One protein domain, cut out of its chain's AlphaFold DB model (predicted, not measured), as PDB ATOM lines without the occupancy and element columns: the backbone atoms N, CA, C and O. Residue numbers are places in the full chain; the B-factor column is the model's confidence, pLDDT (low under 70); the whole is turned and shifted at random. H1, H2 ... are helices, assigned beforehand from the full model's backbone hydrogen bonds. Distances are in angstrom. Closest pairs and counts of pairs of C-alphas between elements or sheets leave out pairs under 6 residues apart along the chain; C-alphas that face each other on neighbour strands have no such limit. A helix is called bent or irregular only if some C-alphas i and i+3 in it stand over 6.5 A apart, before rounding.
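This is residues 4 to 112 of the 115 residues of an uncharacterized protein of bacterium (UniProt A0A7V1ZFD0). Four helices, H1 to H4, form an up-and-down bundle, each running against the one before it, and the short H5 packs on H3 and H4. The long H1 makes the length: its residues 4 to 16 stick out as a free arm. The printed part has 109 residues with five named helices, H1 to H5 in chain order, and no named strand: all helix. It is compact, with a radius of gyration of the C-alphas of 15.1 A, and spans 54 by 24 by 21 A.

Find C-alpha 4 at (12.386, -50.006, 27.422); from there H1, residues 4 to 33, runs 44.0 A to C-alpha 33 at (11.559, -6.043, 29.402). Next come H2, residues 37 to 50, 20.0 A long, and H3, residues 55 to 75, 27.0 A long with a kink of 47 degrees near residue 67. H4, residues 80 to 96, covers 24.7 A, and H5, residues 102 to 110, 11.7 A, ending at C-alpha 110 at (26.779, -2.418, 21.415). H3 and H5 are irregular, but only just: C-alphas 69 and 72 are 6.9 A apart, and C-alphas 104 and 107 are 6.6 A apart.

Start at H3, the hub, which touches the four other helices. H2 and H3 form a hairpin at a shallow tilt of 10 degrees, closest at the C-alphas of Leu 48 and Gly 57, 4.5 A. H3 touches H5 with residues 66 to 71 alone, at a steep tilt of 48 degrees, closest at the C-alphas of Leu 66 and Pro 102, 6.6 A. H1 and H5 are apart. Each O i to N i+4 pair is within hydrogen-bond range in H1 and H2, against 14 of 17 in H3, 11 of 13 in H4 and 3 of 5 in H5.

The farthest C-alphas, of Trp 4 and Lys 77, are 55.2 A apart. The printed part has no cut, its four links are tight, and no printed residue is under 70 in pLDDT.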
ATOM      1  N   TRP A   4      13.187 -50.839  28.324       91.81
ATOM      2  CA  TRP A   4      12.386 -50.006  27.422       91.81
ATOM      3  C   TRP A   4      11.453 -49.055  28.185       91.81
ATOM      4  O   TRP A   4      11.396 -47.859  27.891       91.81
ATOM      5  N   LYS A   5      10.793 -49.544  29.244       93.25
ATOM      6  CA  LYS A   5       9.915 -48.725  30.097       93.25
ATOM      7  C   LYS A   5      10.712 -47.645  30.839       93.25
ATOM      8  O   LYS A   5      10.287 -46.493  30.888       93.25
ATOM      9  N   GLN A   6      11.906 -47.977  31.340       92.12
ATOM     10  CA  GLN A   6      12.819 -47.001  31.953       92.12
ATOM     11  C   GLN A   6      13.276 -45.921  30.960       92.12
ATOM     12  O   GLN A   6      13.308 -44.738  31.306       92.12
ATOM     13  N   TYR A   7      13.593 -46.306  29.720       94.06
ATOM     14  CA  TYR A   7      13.948 -45.359  28.662       94.06
ATOM     15  C   TYR A   7      12.801 -44.383  28.360       94.06
ATOM     16  O   TYR A   7      13.025 -43.171  28.330       94.06
ATOM     17  N   GLN A   8      11.568 -44.881  28.205       94.88
ATOM     18  CA  GLN A   8      10.394 -44.034  27.950       94.88
ATOM     19  C   GLN A   8      10.157 -43.027  29.084       94.88
ATOM     20  O   GLN A   8       9.944 -41.840  28.823       94.88
ATOM     21  N   ILE A   9      10.285 -43.458  30.344       93.69
ATOM     22  CA  ILE A   9      10.166 -42.573  31.514       93.69
ATOM     23  C   ILE A   9      11.229 -41.467  31.467       93.69
ATOM     24  O   ILE A   9      10.893 -40.284  31.569       93.69
ATOM     25  N   LYS A  10      12.503 -41.817  31.236       92.50
ATOM     26  CA  LYS A  10      13.595 -40.833  31.119       92.50
ATOM     27  C   LYS A  10      13.359 -39.857  29.963       92.50
ATOM     28  O   LYS A  10      13.582 -38.653  30.115       92.50
ATOM     29  N   LYS A  11      12.876 -40.342  28.814       94.50
ATOM     30  CA  LYS A  11      12.532 -39.510  27.650       94.50
ATOM     31  C   LYS A  11      11.436 -38.500  27.998       94.50
ATOM     32  O   LYS A  11      11.601 -37.306  27.739       94.50
ATOM     33  N   GLN A  12      10.358 -38.939  28.647       94.69
ATOM     34  CA  GLN A  12       9.276 -38.051  29.077       94.69
ATOM     35  C   GLN A  12       9.738 -37.022  30.117       94.69
ATOM     36  O   GLN A  12       9.382 -35.847  30.012       94.69
ATOM     37  N   GLN A  13      10.564 -37.421  31.090       91.94
ATOM     38  CA  GLN A  13      11.139 -36.502  32.079       91.94
ATOM     39  C   GLN A  13      11.985 -35.408  31.412       91.94
ATOM     40  O   GLN A  13      11.794 -34.224  31.705       91.94
ATOM     41  N   LYS A  14      12.845 -35.770  30.447       91.31
ATOM     42  CA  LYS A  14      13.636 -34.805  29.664       91.31
ATOM     43  C   LYS A  14      12.750 -33.819  28.897       91.31
ATOM     44  O   LYS A  14      13.005 -32.616  28.924       91.31
ATOM     45  N   LEU A  15      11.688 -34.298  28.244       93.31
ATOM     46  CA  LEU A  15      10.751 -33.440  27.509       93.31
ATOM     47  C   LEU A  15      10.000 -32.474  28.437       93.31
ATOM     48  O   LEU A  15       9.909 -31.280  28.139       93.31
ATOM     49  N   LYS A  16       9.518 -32.960  29.589       93.31
ATOM     50  CA  LYS A  16       8.857 -32.129  30.607       93.31
ATOM     51  C   LYS A  16       9.797 -31.037  31.125       93.31
ATOM     52  O   LYS A  16       9.395 -29.876  31.190       93.31
ATOM     53  N   LEU A  17      11.052 -31.380  31.424       90.94
ATOM     54  CA  LEU A  17      12.055 -30.412  31.873       90.94
ATOM     55  C   LEU A  17      12.367 -29.367  30.793       90.94
ATOM     56  O   LEU A  17      12.412 -28.176  31.092       90.94
ATOM     57  N   LYS A  18      12.507 -29.782  29.528       90.94
ATOM     58  CA  LYS A  18      12.717 -28.865  28.393       90.94
ATOM     59  C   LYS A  18      11.560 -27.873  28.244       90.94
ATOM     60  O   LYS A  18      11.801 -26.687  28.035       90.94
ATOM     61  N   LYS A  19      10.311 -28.336  28.385       93.06
ATOM     62  CA  LYS A  19       9.119 -27.471  28.346       93.06
ATOM     63  C   LYS A  19       9.109 -26.479  29.513       93.06
ATOM     64  O   LYS A  19       8.845 -25.303  29.285       93.06
ATOM     65  N   LYS A  20       9.445 -26.925  30.731       92.19
ATOM     66  CA  LYS A  20       9.575 -26.043  31.906       92.19
ATOM     67  C   LYS A  20      10.655 -24.979  31.700       92.19
ATOM     68  O   LYS A  20      10.357 -23.806  31.846       92.19
ATOM     69  N   SER A  21      11.851 -25.380  31.267       91.62
ATOM     70  CA  SER A  21      12.961 -24.465  30.960       91.62
ATOM     71  C   SER A  21      12.556 -23.381  29.960       91.62
ATOM     72  O   SER A  21      12.802 -22.213  30.219       91.62
ATOM     73  N   ARG A  22      11.875 -23.738  28.861       92.00
ATOM     74  CA  ARG A  22      11.395 -22.754  27.872       92.00
ATOM     75  C   ARG A  22      10.394 -21.758  28.456       92.00
ATOM     76  O   ARG A  22      10.466 -20.578  28.142       92.00
ATOM     77  N   LYS A  23       9.467 -22.227  29.297       94.00
ATOM     78  CA  LYS A  23       8.505 -21.346  29.977       94.00
ATOM     79  C   LYS A  23       9.203 -20.392  30.944       94.00
ATOM     80  O   LYS A  23       8.866 -19.218  30.983       94.00
ATOM     81  N   THR A  24      10.179 -20.892  31.698       92.75
ATOM     82  CA  THR A  24      10.985 -20.068  32.603       92.75
ATOM     83  C   THR A  24      11.782 -19.019  31.836       92.75
ATOM     84  O   THR A  24      11.768 -17.863  32.226       92.75
ATOM     85  N   GLU A  25      12.414 -19.395  30.723       92.62
ATOM     86  CA  GLU A  25      13.138 -18.464  29.852       92.62
ATOM     87  C   GLU A  25      12.243 -17.327  29.347       92.62
ATOM     88  O   GLU A  25      12.632 -16.166  29.430       92.62
ATOM     89  N   ALA A  26      11.045 -17.656  28.850       92.94
ATOM     90  CA  ALA A  26      10.085 -16.662  28.375       92.94
ATOM     91  C   ALA A  26       9.654 -15.716  29.500       92.94
ATOM     92  O   ALA A  26       9.716 -14.505  29.333       92.94
ATOM     93  N   LYS A  27       9.328 -16.263  30.678       94.56
ATOM     94  CA  LYS A  27       8.925 -15.459  31.834       94.56
ATOM     95  C   LYS A  27      10.042 -14.534  32.326       94.56
ATOM     96  O   LYS A  27       9.777 -13.396  32.682       94.56
ATOM     97  N   ILE A  28      11.292 -15.000  32.336       93.94
ATOM     98  CA  ILE A  28      12.445 -14.148  32.662       93.94
ATOM     99  C   ILE A  28      12.568 -13.024  31.629       93.94
ATOM    100  O   ILE A  28      12.722 -11.873  32.010       93.94
ATOM    101  N   ALA A  29      12.470 -13.342  30.337       91.69
ATOM    102  CA  ALA A  29      12.559 -12.354  29.265       91.69
ATOM    103  C   ALA A  29      11.474 -11.265  29.374       91.69
ATOM    104  O   ALA A  29      11.787 -10.088  29.250       91.69
ATOM    105  N   GLU A  30      10.228 -11.649  29.656       93.06
ATOM    106  CA  GLU A  30       9.117 -10.716  29.887       93.06
ATOM    107  C   GLU A  30       9.403  -9.767  31.059       93.06
ATOM    108  O   GLU A  30       9.260  -8.555  30.920       93.06
ATOM    109  N   LEU A  31       9.881 -10.301  32.188       93.88
ATOM    110  CA  LEU A  31      10.205  -9.496  33.370       93.88
ATOM    111  C   LEU A  31      11.372  -8.534  33.126       93.88
ATOM    112  O   LEU A  31      11.324  -7.396  33.579       93.88
ATOM    113  N   LEU A  32      12.394  -8.963  32.377       92.00
ATOM    114  CA  LEU A  32      13.519  -8.096  32.015       92.00
ATOM    115  C   LEU A  32      13.083  -6.922  31.126       92.00
ATOM    116  O   LEU A  32      13.607  -5.823  31.275       92.00
ATOM    117  N   LEU A  33      12.116  -7.126  30.225       89.56
ATOM    118  CA  LEU A  33      11.559  -6.043  29.402       89.56
ATOM    119  C   LEU A  33      10.689  -5.084  30.214       89.56
ATOM    120  O   LEU A  33      10.699  -3.882  29.951       89.56
ATOM    121  N   ALA A  34       9.960  -5.618  31.194       90.00
ATOM    122  CA  ALA A  34       9.138  -4.844  32.114       90.00
ATOM    123  C   ALA A  34       9.959  -4.057  33.155       90.00
ATOM    124  O   ALA A  34       9.387  -3.261  33.891       90.00
ATOM    125  N   GLY A  35      11.278  -4.273  33.235       86.75
ATOM    126  CA  GLY A  35      12.142  -3.673  34.260       86.75
ATOM    127  C   GLY A  35      12.011  -4.328  35.641       86.75
ATOM    128  O   GLY A  35      12.596  -3.860  36.610       86.75
ATOM    129  N   GLU A  36      11.282  -5.442  35.758       91.56
ATOM    130  CA  GLU A  36      11.120  -6.194  37.007       91.56
ATOM    131  C   GLU A  36      12.305  -7.151  37.236       91.56
ATOM    132  O   GLU A  36      12.160  -8.378  37.340       91.56
ATOM    133  N   THR A  37      13.517  -6.601  37.270       90.50
ATOM    134  CA  THR A  37      14.746  -7.396  37.205       90.50
ATOM    135  C   THR A  37      15.030  -8.214  38.466       90.50
ATOM    136  O   THR A  37      15.547  -9.332  38.368       90.50
ATOM    137  N   GLU A  38      14.596  -7.750  39.638       91.94
ATOM    138  CA  GLU A  38      14.671  -8.513  40.892       91.94
ATOM    139  C   GLU A  38      13.835  -9.797  40.826       91.94
ATOM    140  O   GLU A  38      14.340 -10.895  41.085       91.94
ATOM    141  N   LYS A  39      12.579  -9.693  40.368       93.62
ATOM    142  CA  LYS A  39      11.693 -10.853  40.180       93.62
ATOM    143  C   LYS A  39      12.253 -11.810  39.129       93.62
ATOM    144  O   LYS A  39      12.181 -13.032  39.294       93.62
ATOM    145  N   ALA A  40      12.845 -11.284  38.055       93.62
ATOM    146  CA  ALA A  40      13.515 -12.104  37.045       93.62
ATOM    147  C   ALA A  40      14.660 -12.929  37.665       93.62
ATOM    148  O   ALA A  40      14.794 -14.129  37.387       93.62
ATOM    149  N   LEU A  41      15.447 -12.313  38.553       94.44
ATOM    150  CA  LEU A  41      16.556 -12.962  39.247       94.44
ATOM    151  C   LEU A  41      16.066 -14.035  40.226       94.44
ATOM    152  O   LEU A  41      16.639 -15.127  40.280       94.44
ATOM    153  N   GLU A  42      14.996 -13.769  40.973       95.19
ATOM    154  CA  GLU A  42      14.384 -14.749  41.876       95.19
ATOM    155  C   GLU A  42      13.867 -15.985  41.140       95.19
ATOM    156  O   GLU A  42      14.105 -17.120  41.570       95.19
ATOM    157  N   ILE A  43      13.207 -15.796  39.994       94.62
ATOM    158  CA  ILE A  43      12.736 -16.904  39.158       94.62
ATOM    159  C   ILE A  43      13.918 -17.731  38.651       94.62
ATOM    160  O   ILE A  43      13.869 -18.966  38.697       94.62
ATOM    161  N   ALA A  44      14.993 -17.076  38.207       92.88
ATOM    162  CA  ALA A  44      16.200 -17.758  37.757       92.88
ATOM    163  C   ALA A  44      16.853 -18.576  38.887       92.88
ATOM    164  O   ALA A  44      17.163 -19.756  38.693       92.88
ATOM    165  N   LYS A  45      16.995 -17.995  40.088       94.12
ATOM    166  CA  LYS A  45      17.523 -18.679  41.283       94.12
ATOM    167  C   LYS A  45      16.650 -19.869  41.679       94.12
ATOM    168  O   LYS A  45      17.161 -20.969  41.877       94.12
ATOM    169  N   THR A  46      15.335 -19.683  41.724       94.50
ATOM    170  CA  THR A  46      14.381 -20.733  42.102       94.50
ATOM    171  C   THR A  46      14.402 -21.889  41.105       94.50
ATOM    172  O   THR A  46      14.345 -23.057  41.497       94.50
ATOM    173  N   PHE A  47      14.505 -21.594  39.807       93.31
ATOM    174  CA  PHE A  47      14.650 -22.626  38.785       93.31
ATOM    175  C   PHE A  47      15.950 -23.416  38.962       93.31
ATOM    176  O   PHE A  47      15.927 -24.644  38.866       93.31
ATOM    177  N   LEU A  48      17.058 -22.732  39.254       91.88
ATOM    178  CA  LEU A  48      18.348 -23.368  39.498       91.88
ATOM    179  C   LEU A  48      18.321 -24.273  40.740       91.88
ATOM    180  O   LEU A  48      18.773 -25.408  40.656       91.88
ATOM    181  N   ILE A  49      17.726 -23.825  41.849       93.44
ATOM    182  CA  ILE A  49      17.582 -24.630  43.077       93.44
ATOM    183  C   ILE A  49      16.751 -25.892  42.808       93.44
ATOM    184  O   ILE A  49      17.116 -26.983  43.236       93.44
ATOM    185  N   LYS A  50      15.653 -25.770  42.051       92.06
ATOM    186  CA  LYS A  50      14.798 -26.916  41.693       92.06
ATOM    187  C   LYS A  50      15.464 -27.873  40.701       92.06
ATOM    188  O   LYS A  50      15.105 -29.051  40.649       92.06
ATOM    189  N   HIS A  51      16.387 -27.379  39.878       90.12
ATOM    190  CA  HIS A  51      17.021 -28.127  38.794       90.12
ATOM    191  C   HIS A  51      18.534 -27.841  38.712       90.12
ATOM    192  O   HIS A  51      18.996 -27.309  37.699       90.12
ATOM    193  N   PRO A  52      19.329 -28.231  39.726       87.75
ATOM    194  CA  PRO A  52      20.734 -27.823  39.851       87.75
ATOM    195  C   PRO A  52      21.640 -28.419  38.766       87.75
ATOM    196  O   PRO A  52      22.613 -27.799  38.342       87.75
ATOM    197  N   THR A  53      21.288 -29.607  38.265       86.88
ATOM    198  CA  THR A  53      21.989 -30.286  37.165       86.88
ATOM    199  C   THR A  53      21.635 -29.717  35.792       86.88
ATOM    200  O   THR A  53      22.261 -30.067  34.791       86.88
ATOM    201  N   ASN A  54      20.627 -28.841  35.707       86.44
ATOM    202  CA  ASN A  54      20.273 -28.204  34.454       86.44
ATOM    203  C   ASN A  54      21.183 -27.004  34.210       86.44
ATOM    204  O   ASN A  54      21.001 -25.924  34.765       86.44
ATOM    205  N   VAL A  55      22.109 -27.202  33.284       85.88
ATOM    206  CA  VAL A  55      23.066 -26.213  32.796       85.88
ATOM    207  C   VAL A  55      22.404 -24.872  32.423       85.88
ATOM    208  O   VAL A  55      22.967 -23.809  32.671       85.88
ATOM    209  N   ARG A  56      21.161 -24.887  31.918       86.25
ATOM    210  CA  ARG A  56      20.420 -23.656  31.585       86.25
ATOM    211  C   ARG A  56      20.019 -22.827  32.798       86.25
ATOM    212  O   ARG A  56      19.896 -21.618  32.674       86.25
ATOM    213  N   GLY A  57      19.811 -23.450  33.959       88.56
ATOM    214  CA  GLY A  57      19.491 -22.716  35.186       88.56
ATOM    215  C   GLY A  57      20.618 -21.764  35.588       88.56
ATOM    216  O   GLY A  57      20.357 -20.632  35.987       88.56
ATOM    217  N   TRP A  58      21.868 -22.191  35.392       89.88
ATOM    218  CA  TRP A  58      23.048 -21.350  35.595       89.88
ATOM    219  C   TRP A  58      23.113 -20.207  34.582       89.88
ATOM    220  O   TRP A  58      23.330 -19.062  34.980       89.88
ATOM    221  N   ALA A  59      22.843 -20.508  33.306       90.19
ATOM    222  CA  ALA A  59      22.799 -19.514  32.237       90.19
ATOM    223  C   ALA A  59      21.760 -18.417  32.519       90.19
ATOM    224  O   ALA A  59      22.062 -17.239  32.375       90.19
ATOM    225  N   TYR A  60      20.562 -18.785  32.988       91.31
ATOM    226  CA  TYR A  60      19.516 -17.820  33.335       91.31
ATOM    227  C   TYR A  60      19.938 -16.900  34.476       91.31
ATOM    228  O   TYR A  60      19.834 -15.685  34.344       91.31
ATOM    229  N   LYS A  61      20.456 -17.459  35.577       91.69
ATOM    230  CA  LYS A  61      20.897 -16.659  36.727       91.69
ATOM    231  C   LYS A  61      21.979 -15.660  36.311       91.69
ATOM    232  O   LYS A  61      21.836 -14.468  36.551       91.69
ATOM    233  N   ARG A  62      23.033 -16.147  35.648       91.00
ATOM    234  CA  ARG A  62      24.142 -15.306  35.175       91.00
ATOM    235  C   ARG A  62      23.685 -14.284  34.143       91.00
ATOM    236  O   ARG A  62      24.107 -13.140  34.192       91.00
ATOM    237  N   GLY A  63      22.808 -14.688  33.233       91.56
ATOM    238  CA  GLY A  63      22.228 -13.820  32.221       91.56
ATOM    239  C   GLY A  63      21.462 -12.645  32.808       91.56
ATOM    240  O   GLY A  63      21.660 -11.518  32.372       91.56
ATOM    241  N   VAL A  64      20.629 -12.901  33.816       93.19
ATOM    242  CA  VAL A  64      19.899 -11.847  34.530       93.19
ATOM    243  C   VAL A  64      20.858 -10.944  35.306       93.19
ATOM    244  O   VAL A  64      20.739  -9.729  35.224       93.19
ATOM    245  N   GLU A  65      21.853 -11.506  36.001       92.88
ATOM    246  CA  GLU A  65      22.879 -10.712  36.698       92.88
ATOM    247  C   GLU A  65      23.655  -9.794  35.737       92.88
ATOM    248  O   GLU A  65      23.915  -8.638  36.063       92.88
ATOM    249  N   LEU A  66      24.007 -10.294  34.548       92.44
ATOM    250  CA  LEU A  66      24.651  -9.509  33.493       92.44
ATOM    251  C   LEU A  66      23.731  -8.420  32.951       92.44
ATOM    252  O   LEU A  66      24.194  -7.306  32.707       92.44
ATOM    253  N   TRP A  67      22.447  -8.740  32.771       92.38
ATOM    254  CA  TRP A  67      21.460  -7.774  32.314       92.38
ATOM    255  C   TRP A  67      21.381  -6.593  33.270       92.38
ATOM    256  O   TRP A  67      21.632  -5.471  32.847       92.38
ATOM    257  N   ILE A  68      21.154  -6.864  34.555       92.19
ATOM    258  CA  ILE A  68      21.044  -5.847  35.607       92.19
ATOM    259  C   ILE A  68      22.308  -4.988  35.683       92.19
ATOM    260  O   ILE A  68      22.242  -3.765  35.732       92.19
ATOM    261  N   LYS A  69      23.484  -5.624  35.698       92.06
ATOM    262  CA  LYS A  69      24.741  -4.909  35.953       92.06
ATOM    263  C   LYS A  69      25.253  -4.110  34.765       92.06
ATOM    264  O   LYS A  69      25.859  -3.065  34.972       92.06
ATOM    265  N   HIS A  70      25.097  -4.627  33.549       89.62
ATOM    266  CA  HIS A  70      25.812  -4.082  32.397       89.62
ATOM    267  C   HIS A  70      24.911  -3.693  31.232       89.62
ATOM    268  O   HIS A  70      25.258  -2.772  30.507       89.62
ATOM    269  N   ILE A  71      23.783  -4.374  31.024       88.94
ATOM    270  CA  ILE A  71      22.955  -4.151  29.832       88.94
ATOM    271  C   ILE A  71      21.888  -3.101  30.117       88.94
ATOM    272  O   ILE A  71      21.775  -2.132  29.376       88.94
ATOM    273  N   GLU A  72      21.138  -3.261  31.205       89.25
ATOM    274  CA  GLU A  72      20.048  -2.379  31.622       89.25
ATOM    275  C   GLU A  72      20.458  -0.895  31.706       89.25
ATOM    276  O   GLU A  72      19.742  -0.067  31.134       89.25
ATOM    277  N   PRO A  73      21.625  -0.515  32.269       88.75
ATOM    278  CA  PRO A  73      22.060   0.886  32.290       88.75
ATOM    279  C   PRO A  73      22.268   1.498  30.896       88.75
ATOM    280  O   PRO A  73      22.140   2.709  30.722       88.75
ATOM    281  N   ILE A  74      22.588   0.664  29.904       88.12
ATOM    282  CA  ILE A  74      22.832   1.081  28.522       88.12
ATOM    283  C   ILE A  74      21.507   1.128  27.756       88.12
ATOM    284  O   ILE A  74      21.170   2.141  27.151       88.12
ATOM    285  N   VAL A  75      20.728   0.042  27.808       88.19
ATOM    286  CA  VAL A  75      19.536  -0.135  26.965       88.19
ATOM    287  C   VAL A  75      18.288   0.566  27.504       88.19
ATOM    288  O   VAL A  75      17.343   0.772  26.748       88.19
ATOM    289  N   SER A  76      18.264   0.949  28.785       85.88
ATOM    290  CA  SER A  76      17.128   1.650  29.416       85.88
ATOM    291  C   SER A  76      16.795   2.989  28.759       85.88
ATOM    292  O   SER A  76      15.636   3.396  28.762       85.88
ATOM    293  N   LYS A  77      17.790   3.644  28.152       87.81
ATOM    294  CA  LYS A  77      17.635   4.924  27.446       87.81
ATOM    295  C   LYS A  77      17.003   4.780  26.060       87.81
ATOM    296  O   LYS A  77      16.645   5.783  25.452       87.81
ATOM    297  N   TYR A  78      16.883   3.554  25.553       87.44
ATOM    298  CA  TYR A  78      16.430   3.283  24.195       87.44
ATOM    299  C   TYR A  78      14.992   2.728  24.151       87.44
ATOM    300  O   TYR A  78      14.509   2.116  25.115       87.44
ATOM    301  N   PRO A  79      14.297   2.892  23.007       88.31
ATOM    302  CA  PRO A  79      13.001   2.279  22.743       88.31
ATOM    303  C   PRO A  79      12.946   0.769  23.009       88.31
ATOM    304  O   PRO A  79      13.958   0.060  23.022       88.31
ATOM    305  N   VAL A  80      11.723   0.260  23.183       87.19
ATOM    306  CA  VAL A  80      11.447  -1.165  23.448       87.19
ATOM    307  C   VAL A  80      12.077  -2.076  22.388       87.19
ATOM    308  O   VAL A  80      12.603  -3.127  22.742       87.19
ATOM    309  N   ASP A  81      12.106  -1.668  21.119       88.62
ATOM    310  CA  ASP A  81      12.632  -2.487  20.016       88.62
ATOM    311  C   ASP A  81      14.137  -2.771  20.136       88.62
ATOM    312  O   ASP A  81      14.607  -3.886  19.874       88.62
ATOM    313  N   ILE A  82      14.906  -1.793  20.618       87.69
ATOM    314  CA  ILE A  82      16.343  -1.952  20.873       87.69
ATOM    315  C   ILE A  82      16.556  -2.831  22.107       87.69
ATOM    316  O   ILE A  82      17.378  -3.750  22.079       87.69
ATOM    317  N   ARG A  83      15.752  -2.635  23.163       88.38
ATOM    318  CA  ARG A  83      15.765  -3.503  24.354       88.38
ATOM    319  C   ARG A  83      15.443  -4.956  23.998       88.38
ATOM    320  O   ARG A  83      16.123  -5.870  24.462       88.38
ATOM    321  N   LEU A  84      14.463  -5.179  23.124       90.56
ATOM    322  CA  LEU A  84      14.116  -6.495  22.587       90.56
ATOM    323  C   LEU A  84      15.275  -7.119  21.812       90.56
ATOM    324  O   LEU A  84      15.556  -8.308  21.976       90.56
ATOM    325  N   SER A  85      15.971  -6.327  21.002       90.88
ATOM    326  CA  SER A  85      17.105  -6.802  20.211       90.88
ATOM    327  C   SER A  85      18.301  -7.180  21.094       90.88
ATOM    328  O   SER A  85      18.865  -8.267  20.938       90.88
ATOM    329  N   ALA A  86      18.616  -6.367  22.107       90.19
ATOM    330  CA  ALA A  86      19.625  -6.689  23.117       90.19
ATOM    331  C   ALA A  86      19.264  -7.962  23.905       90.19
ATOM    332  O   ALA A  86      20.108  -8.832  24.138       90.19
ATOM    333  N   LEU A  87      17.988  -8.123  24.268       91.38
ATOM    334  CA  LEU A  87      17.502  -9.317  24.954       91.38
ATOM    335  C   LEU A  87      17.576 -10.561  24.067       91.38
ATOM    336  O   LEU A  87      17.902 -11.648  24.548       91.38
ATOM    337  N   LYS A  88      17.297 -10.425  22.767       91.31
ATOM    338  CA  LYS A  88      17.425 -11.516  21.797       91.31
ATOM    339  C   LYS A  88      18.865 -12.018  21.730       91.31
ATOM    340  O   LYS A  88      19.067 -13.228  21.827       91.31
ATOM    341  N   ILE A  89      19.843 -11.111  21.671       90.56
ATOM    342  CA  ILE A  89      21.270 -11.456  21.734       90.56
ATOM    343  C   ILE A  89      21.569 -12.227  23.020       90.56
ATOM    344  O   ILE A  89      22.104 -13.334  22.966       90.56
ATOM    345  N   LEU A  90      21.161 -11.697  24.178       89.75
ATOM    346  CA  LEU A  90      21.405 -12.353  25.463       89.75
ATOM    347  C   LEU A  90      20.822 -13.781  25.495       89.75
ATOM    348  O   LEU A  90      21.488 -14.724  25.926       89.75
ATOM    349  N   ARG A  91      19.598 -13.966  24.986       89.31
ATOM    350  CA  ARG A  91      18.925 -15.274  24.916       89.31
ATOM    351  C   ARG A  91      19.595 -16.261  23.966       89.31
ATOM    352  O   ARG A  91      19.518 -17.471  24.188       89.31
ATOM    353  N   GLU A  92      20.197 -15.787  22.883       89.12
ATOM    354  CA  GLU A  92      20.984 -16.641  21.994       89.12
ATOM    355  C   GLU A  92      22.252 -17.129  22.686       89.12
ATOM    356  O   GLU A  92      22.576 -18.315  22.605       89.12
ATOM    357  N   GLU A  93      22.909 -16.258  23.446       88.31
ATOM    358  CA  GLU A  93      24.117 -16.612  24.187       88.31
ATOM    359  C   GLU A  93      23.827 -17.595  25.335       88.31
ATOM    360  O   GLU A  93      24.598 -18.531  25.533       88.31
ATOM    361  N   TRP A  94      22.657 -17.517  25.987       86.38
ATOM    362  CA  TRP A  94      22.213 -18.520  26.977       86.38
ATOM    363  C   TRP A  94      22.182 -19.954  26.444       86.38
ATOM    364  O   TRP A  94      22.290 -20.914  27.212       86.38
ATOM    365  N   LYS A  95      21.958 -20.120  25.136       81.50
ATOM    366  CA  LYS A  95      21.903 -21.439  24.496       81.50
ATOM    367  C   LYS A  95      23.293 -21.978  24.173       81.50
ATOM    368  O   LYS A  95      23.418 -23.194  24.042       81.50
ATOM    369  N   LYS A  96      24.280 -21.094  24.011       83.31
ATOM    370  CA  LYS A  96      25.644 -21.425  23.586       83.31
ATOM    371  C   LYS A  96      26.545 -21.701  24.780       83.31
ATOM    372  O   LYS A  96      27.144 -22.768  24.837       83.31
ATOM    373  N   ASP A  97      26.598 -20.771  25.733       77.38
ATOM    374  CA  ASP A  97      27.510 -20.852  26.872       77.38
ATOM    375  C   ASP A  97      26.753 -20.679  28.202       77.38
ATOM    376  O   ASP A  97      26.107 -19.654  28.434       77.38
ATOM    377  N   PRO A  98      26.817 -21.660  29.116       72.62
ATOM    378  CA  PRO A  98      26.249 -21.520  30.452       72.62
ATOM    379  C   PRO A  98      27.040 -20.559  31.347       72.62
ATOM    380  O   PRO A  98      26.514 -20.070  32.348       72.62
ATOM    381  N   ARG A  99      28.312 -20.313  31.016       77.75
ATOM    382  CA  ARG A  99      29.245 -19.442  31.732       77.75
ATOM    383  C   ARG A  99      29.361 -18.100  31.016       77.75
ATOM    384  O   ARG A  99      30.456 -17.662  30.681       77.75
ATOM    385  N   LEU A 100      28.217 -17.448  30.802       82.00
ATOM    386  CA  LEU A 100      28.168 -16.138  30.155       82.00
ATOM    387  C   LEU A 100      29.133 -15.160  30.820       82.00
ATOM    388  O   LEU A 100      29.053 -14.908  32.027       82.00
ATOM    389  N   LYS A 101      30.014 -14.596  29.999       84.50
ATOM    390  CA  LYS A 101      30.907 -13.506  30.373       84.50
ATOM    391  C   LYS A 101      30.414 -12.199  29.751       84.50
ATOM    392  O   LYS A 101      29.945 -12.228  28.610       84.50
ATOM    393  N   PRO A 102      30.568 -11.057  30.445       83.31
ATOM    394  CA  PRO A 102      30.224  -9.751  29.883       83.31
ATOM    395  C   PRO A 102      30.953  -9.489  28.559       83.31
ATOM    396  O   PRO A 102      30.341  -9.021  27.607       83.31
ATOM    397  N   GLU A 103      32.225  -9.886  28.475       85.75
ATOM    398  CA  GLU A 103      33.116  -9.723  27.314       85.75
ATOM    399  C   GLU A 103      32.548 -10.290  26.006       85.75
ATOM    400  O   GLU A 103      32.832  -9.775  24.932       85.75
ATOM    401  N   ILE A 104      31.726 -11.339  26.081       85.06
ATOM    402  CA  ILE A 104      31.149 -11.996  24.900       85.06
ATOM    403  C   ILE A 104      29.859 -11.293  24.458       85.06
ATOM    404  O   ILE A 104      29.532 -11.252  23.270       85.06
ATOM    405  N   VAL A 105      29.096 -10.781  25.424       85.94
ATOM    406  CA  VAL A 105      27.730 -10.291  25.210       85.94
ATOM    407  C   VAL A 105      27.716  -8.791  24.924       85.94
ATOM    408  O   VAL A 105      26.989  -8.347  24.039       85.94
ATOM    409  N   LEU A 106      28.538  -8.009  25.626       86.81
ATOM    410  CA  LEU A 106      28.556  -6.549  25.518       86.81
ATOM    411  C   LEU A 106      28.920  -6.033  24.121       86.81
ATOM    412  O   LEU A 106      28.183  -5.183  23.625       86.81
ATOM    413  N   PRO A 107      29.950  -6.558  23.423       89.06
ATOM    414  CA  PRO A 107      30.259  -6.099  22.067       89.06
ATOM    415  C   PRO A 107      29.100  -6.329  21.092       89.06
ATOM    416  O   PRO A 107      28.815  -5.484  20.250       89.06
ATOM    417  N   LYS A 108      28.388  -7.454  21.238       88.31
ATOM    418  CA  LYS A 108      27.235  -7.793  20.393       88.31
ATOM    419  C   LYS A 108      26.052  -6.866  20.648       88.31
ATOM    420  O   LYS A 108      25.368  -6.498  19.705       88.31
ATOM    421  N   ILE A 109      25.811  -6.501  21.907       87.31
ATOM    422  CA  ILE A 109      24.748  -5.556  22.265       87.31
ATOM    423  C   ILE A 109      25.082  -4.164  21.741       87.31
ATOM    424  O   ILE A 109      24.226  -3.550  21.115       87.31
ATOM    425  N   ASN A 110      26.326  -3.713  21.916       87.56
ATOM    426  CA  ASN A 110      26.779  -2.418  21.415       87.56
ATOM    427  C   ASN A 110      26.642  -2.301  19.891       87.56
ATOM    428  O   ASN A 110      26.278  -1.240  19.405       87.56
ATOM    429  N   ALA A 111      26.848  -3.390  19.147       87.56
ATOM    430  CA  ALA A 111      26.661  -3.415  17.694       87.56
ATOM    431  C   ALA A 111      25.204  -3.190  17.235       87.56
ATOM    432  O   ALA A 111      24.971  -2.942  16.057       87.56
ATOM    433  N   VAL A 112      24.224  -3.310  18.137       86.81
ATOM    434  CA  VAL A 112      22.795  -3.106  17.841       86.81
ATOM    435  C   VAL A 112      22.285  -1.763  18.370       86.81
ATOM    436  O   VAL A 112      21.153  -1.370  18.085       86.81
TER     437      VAL A 112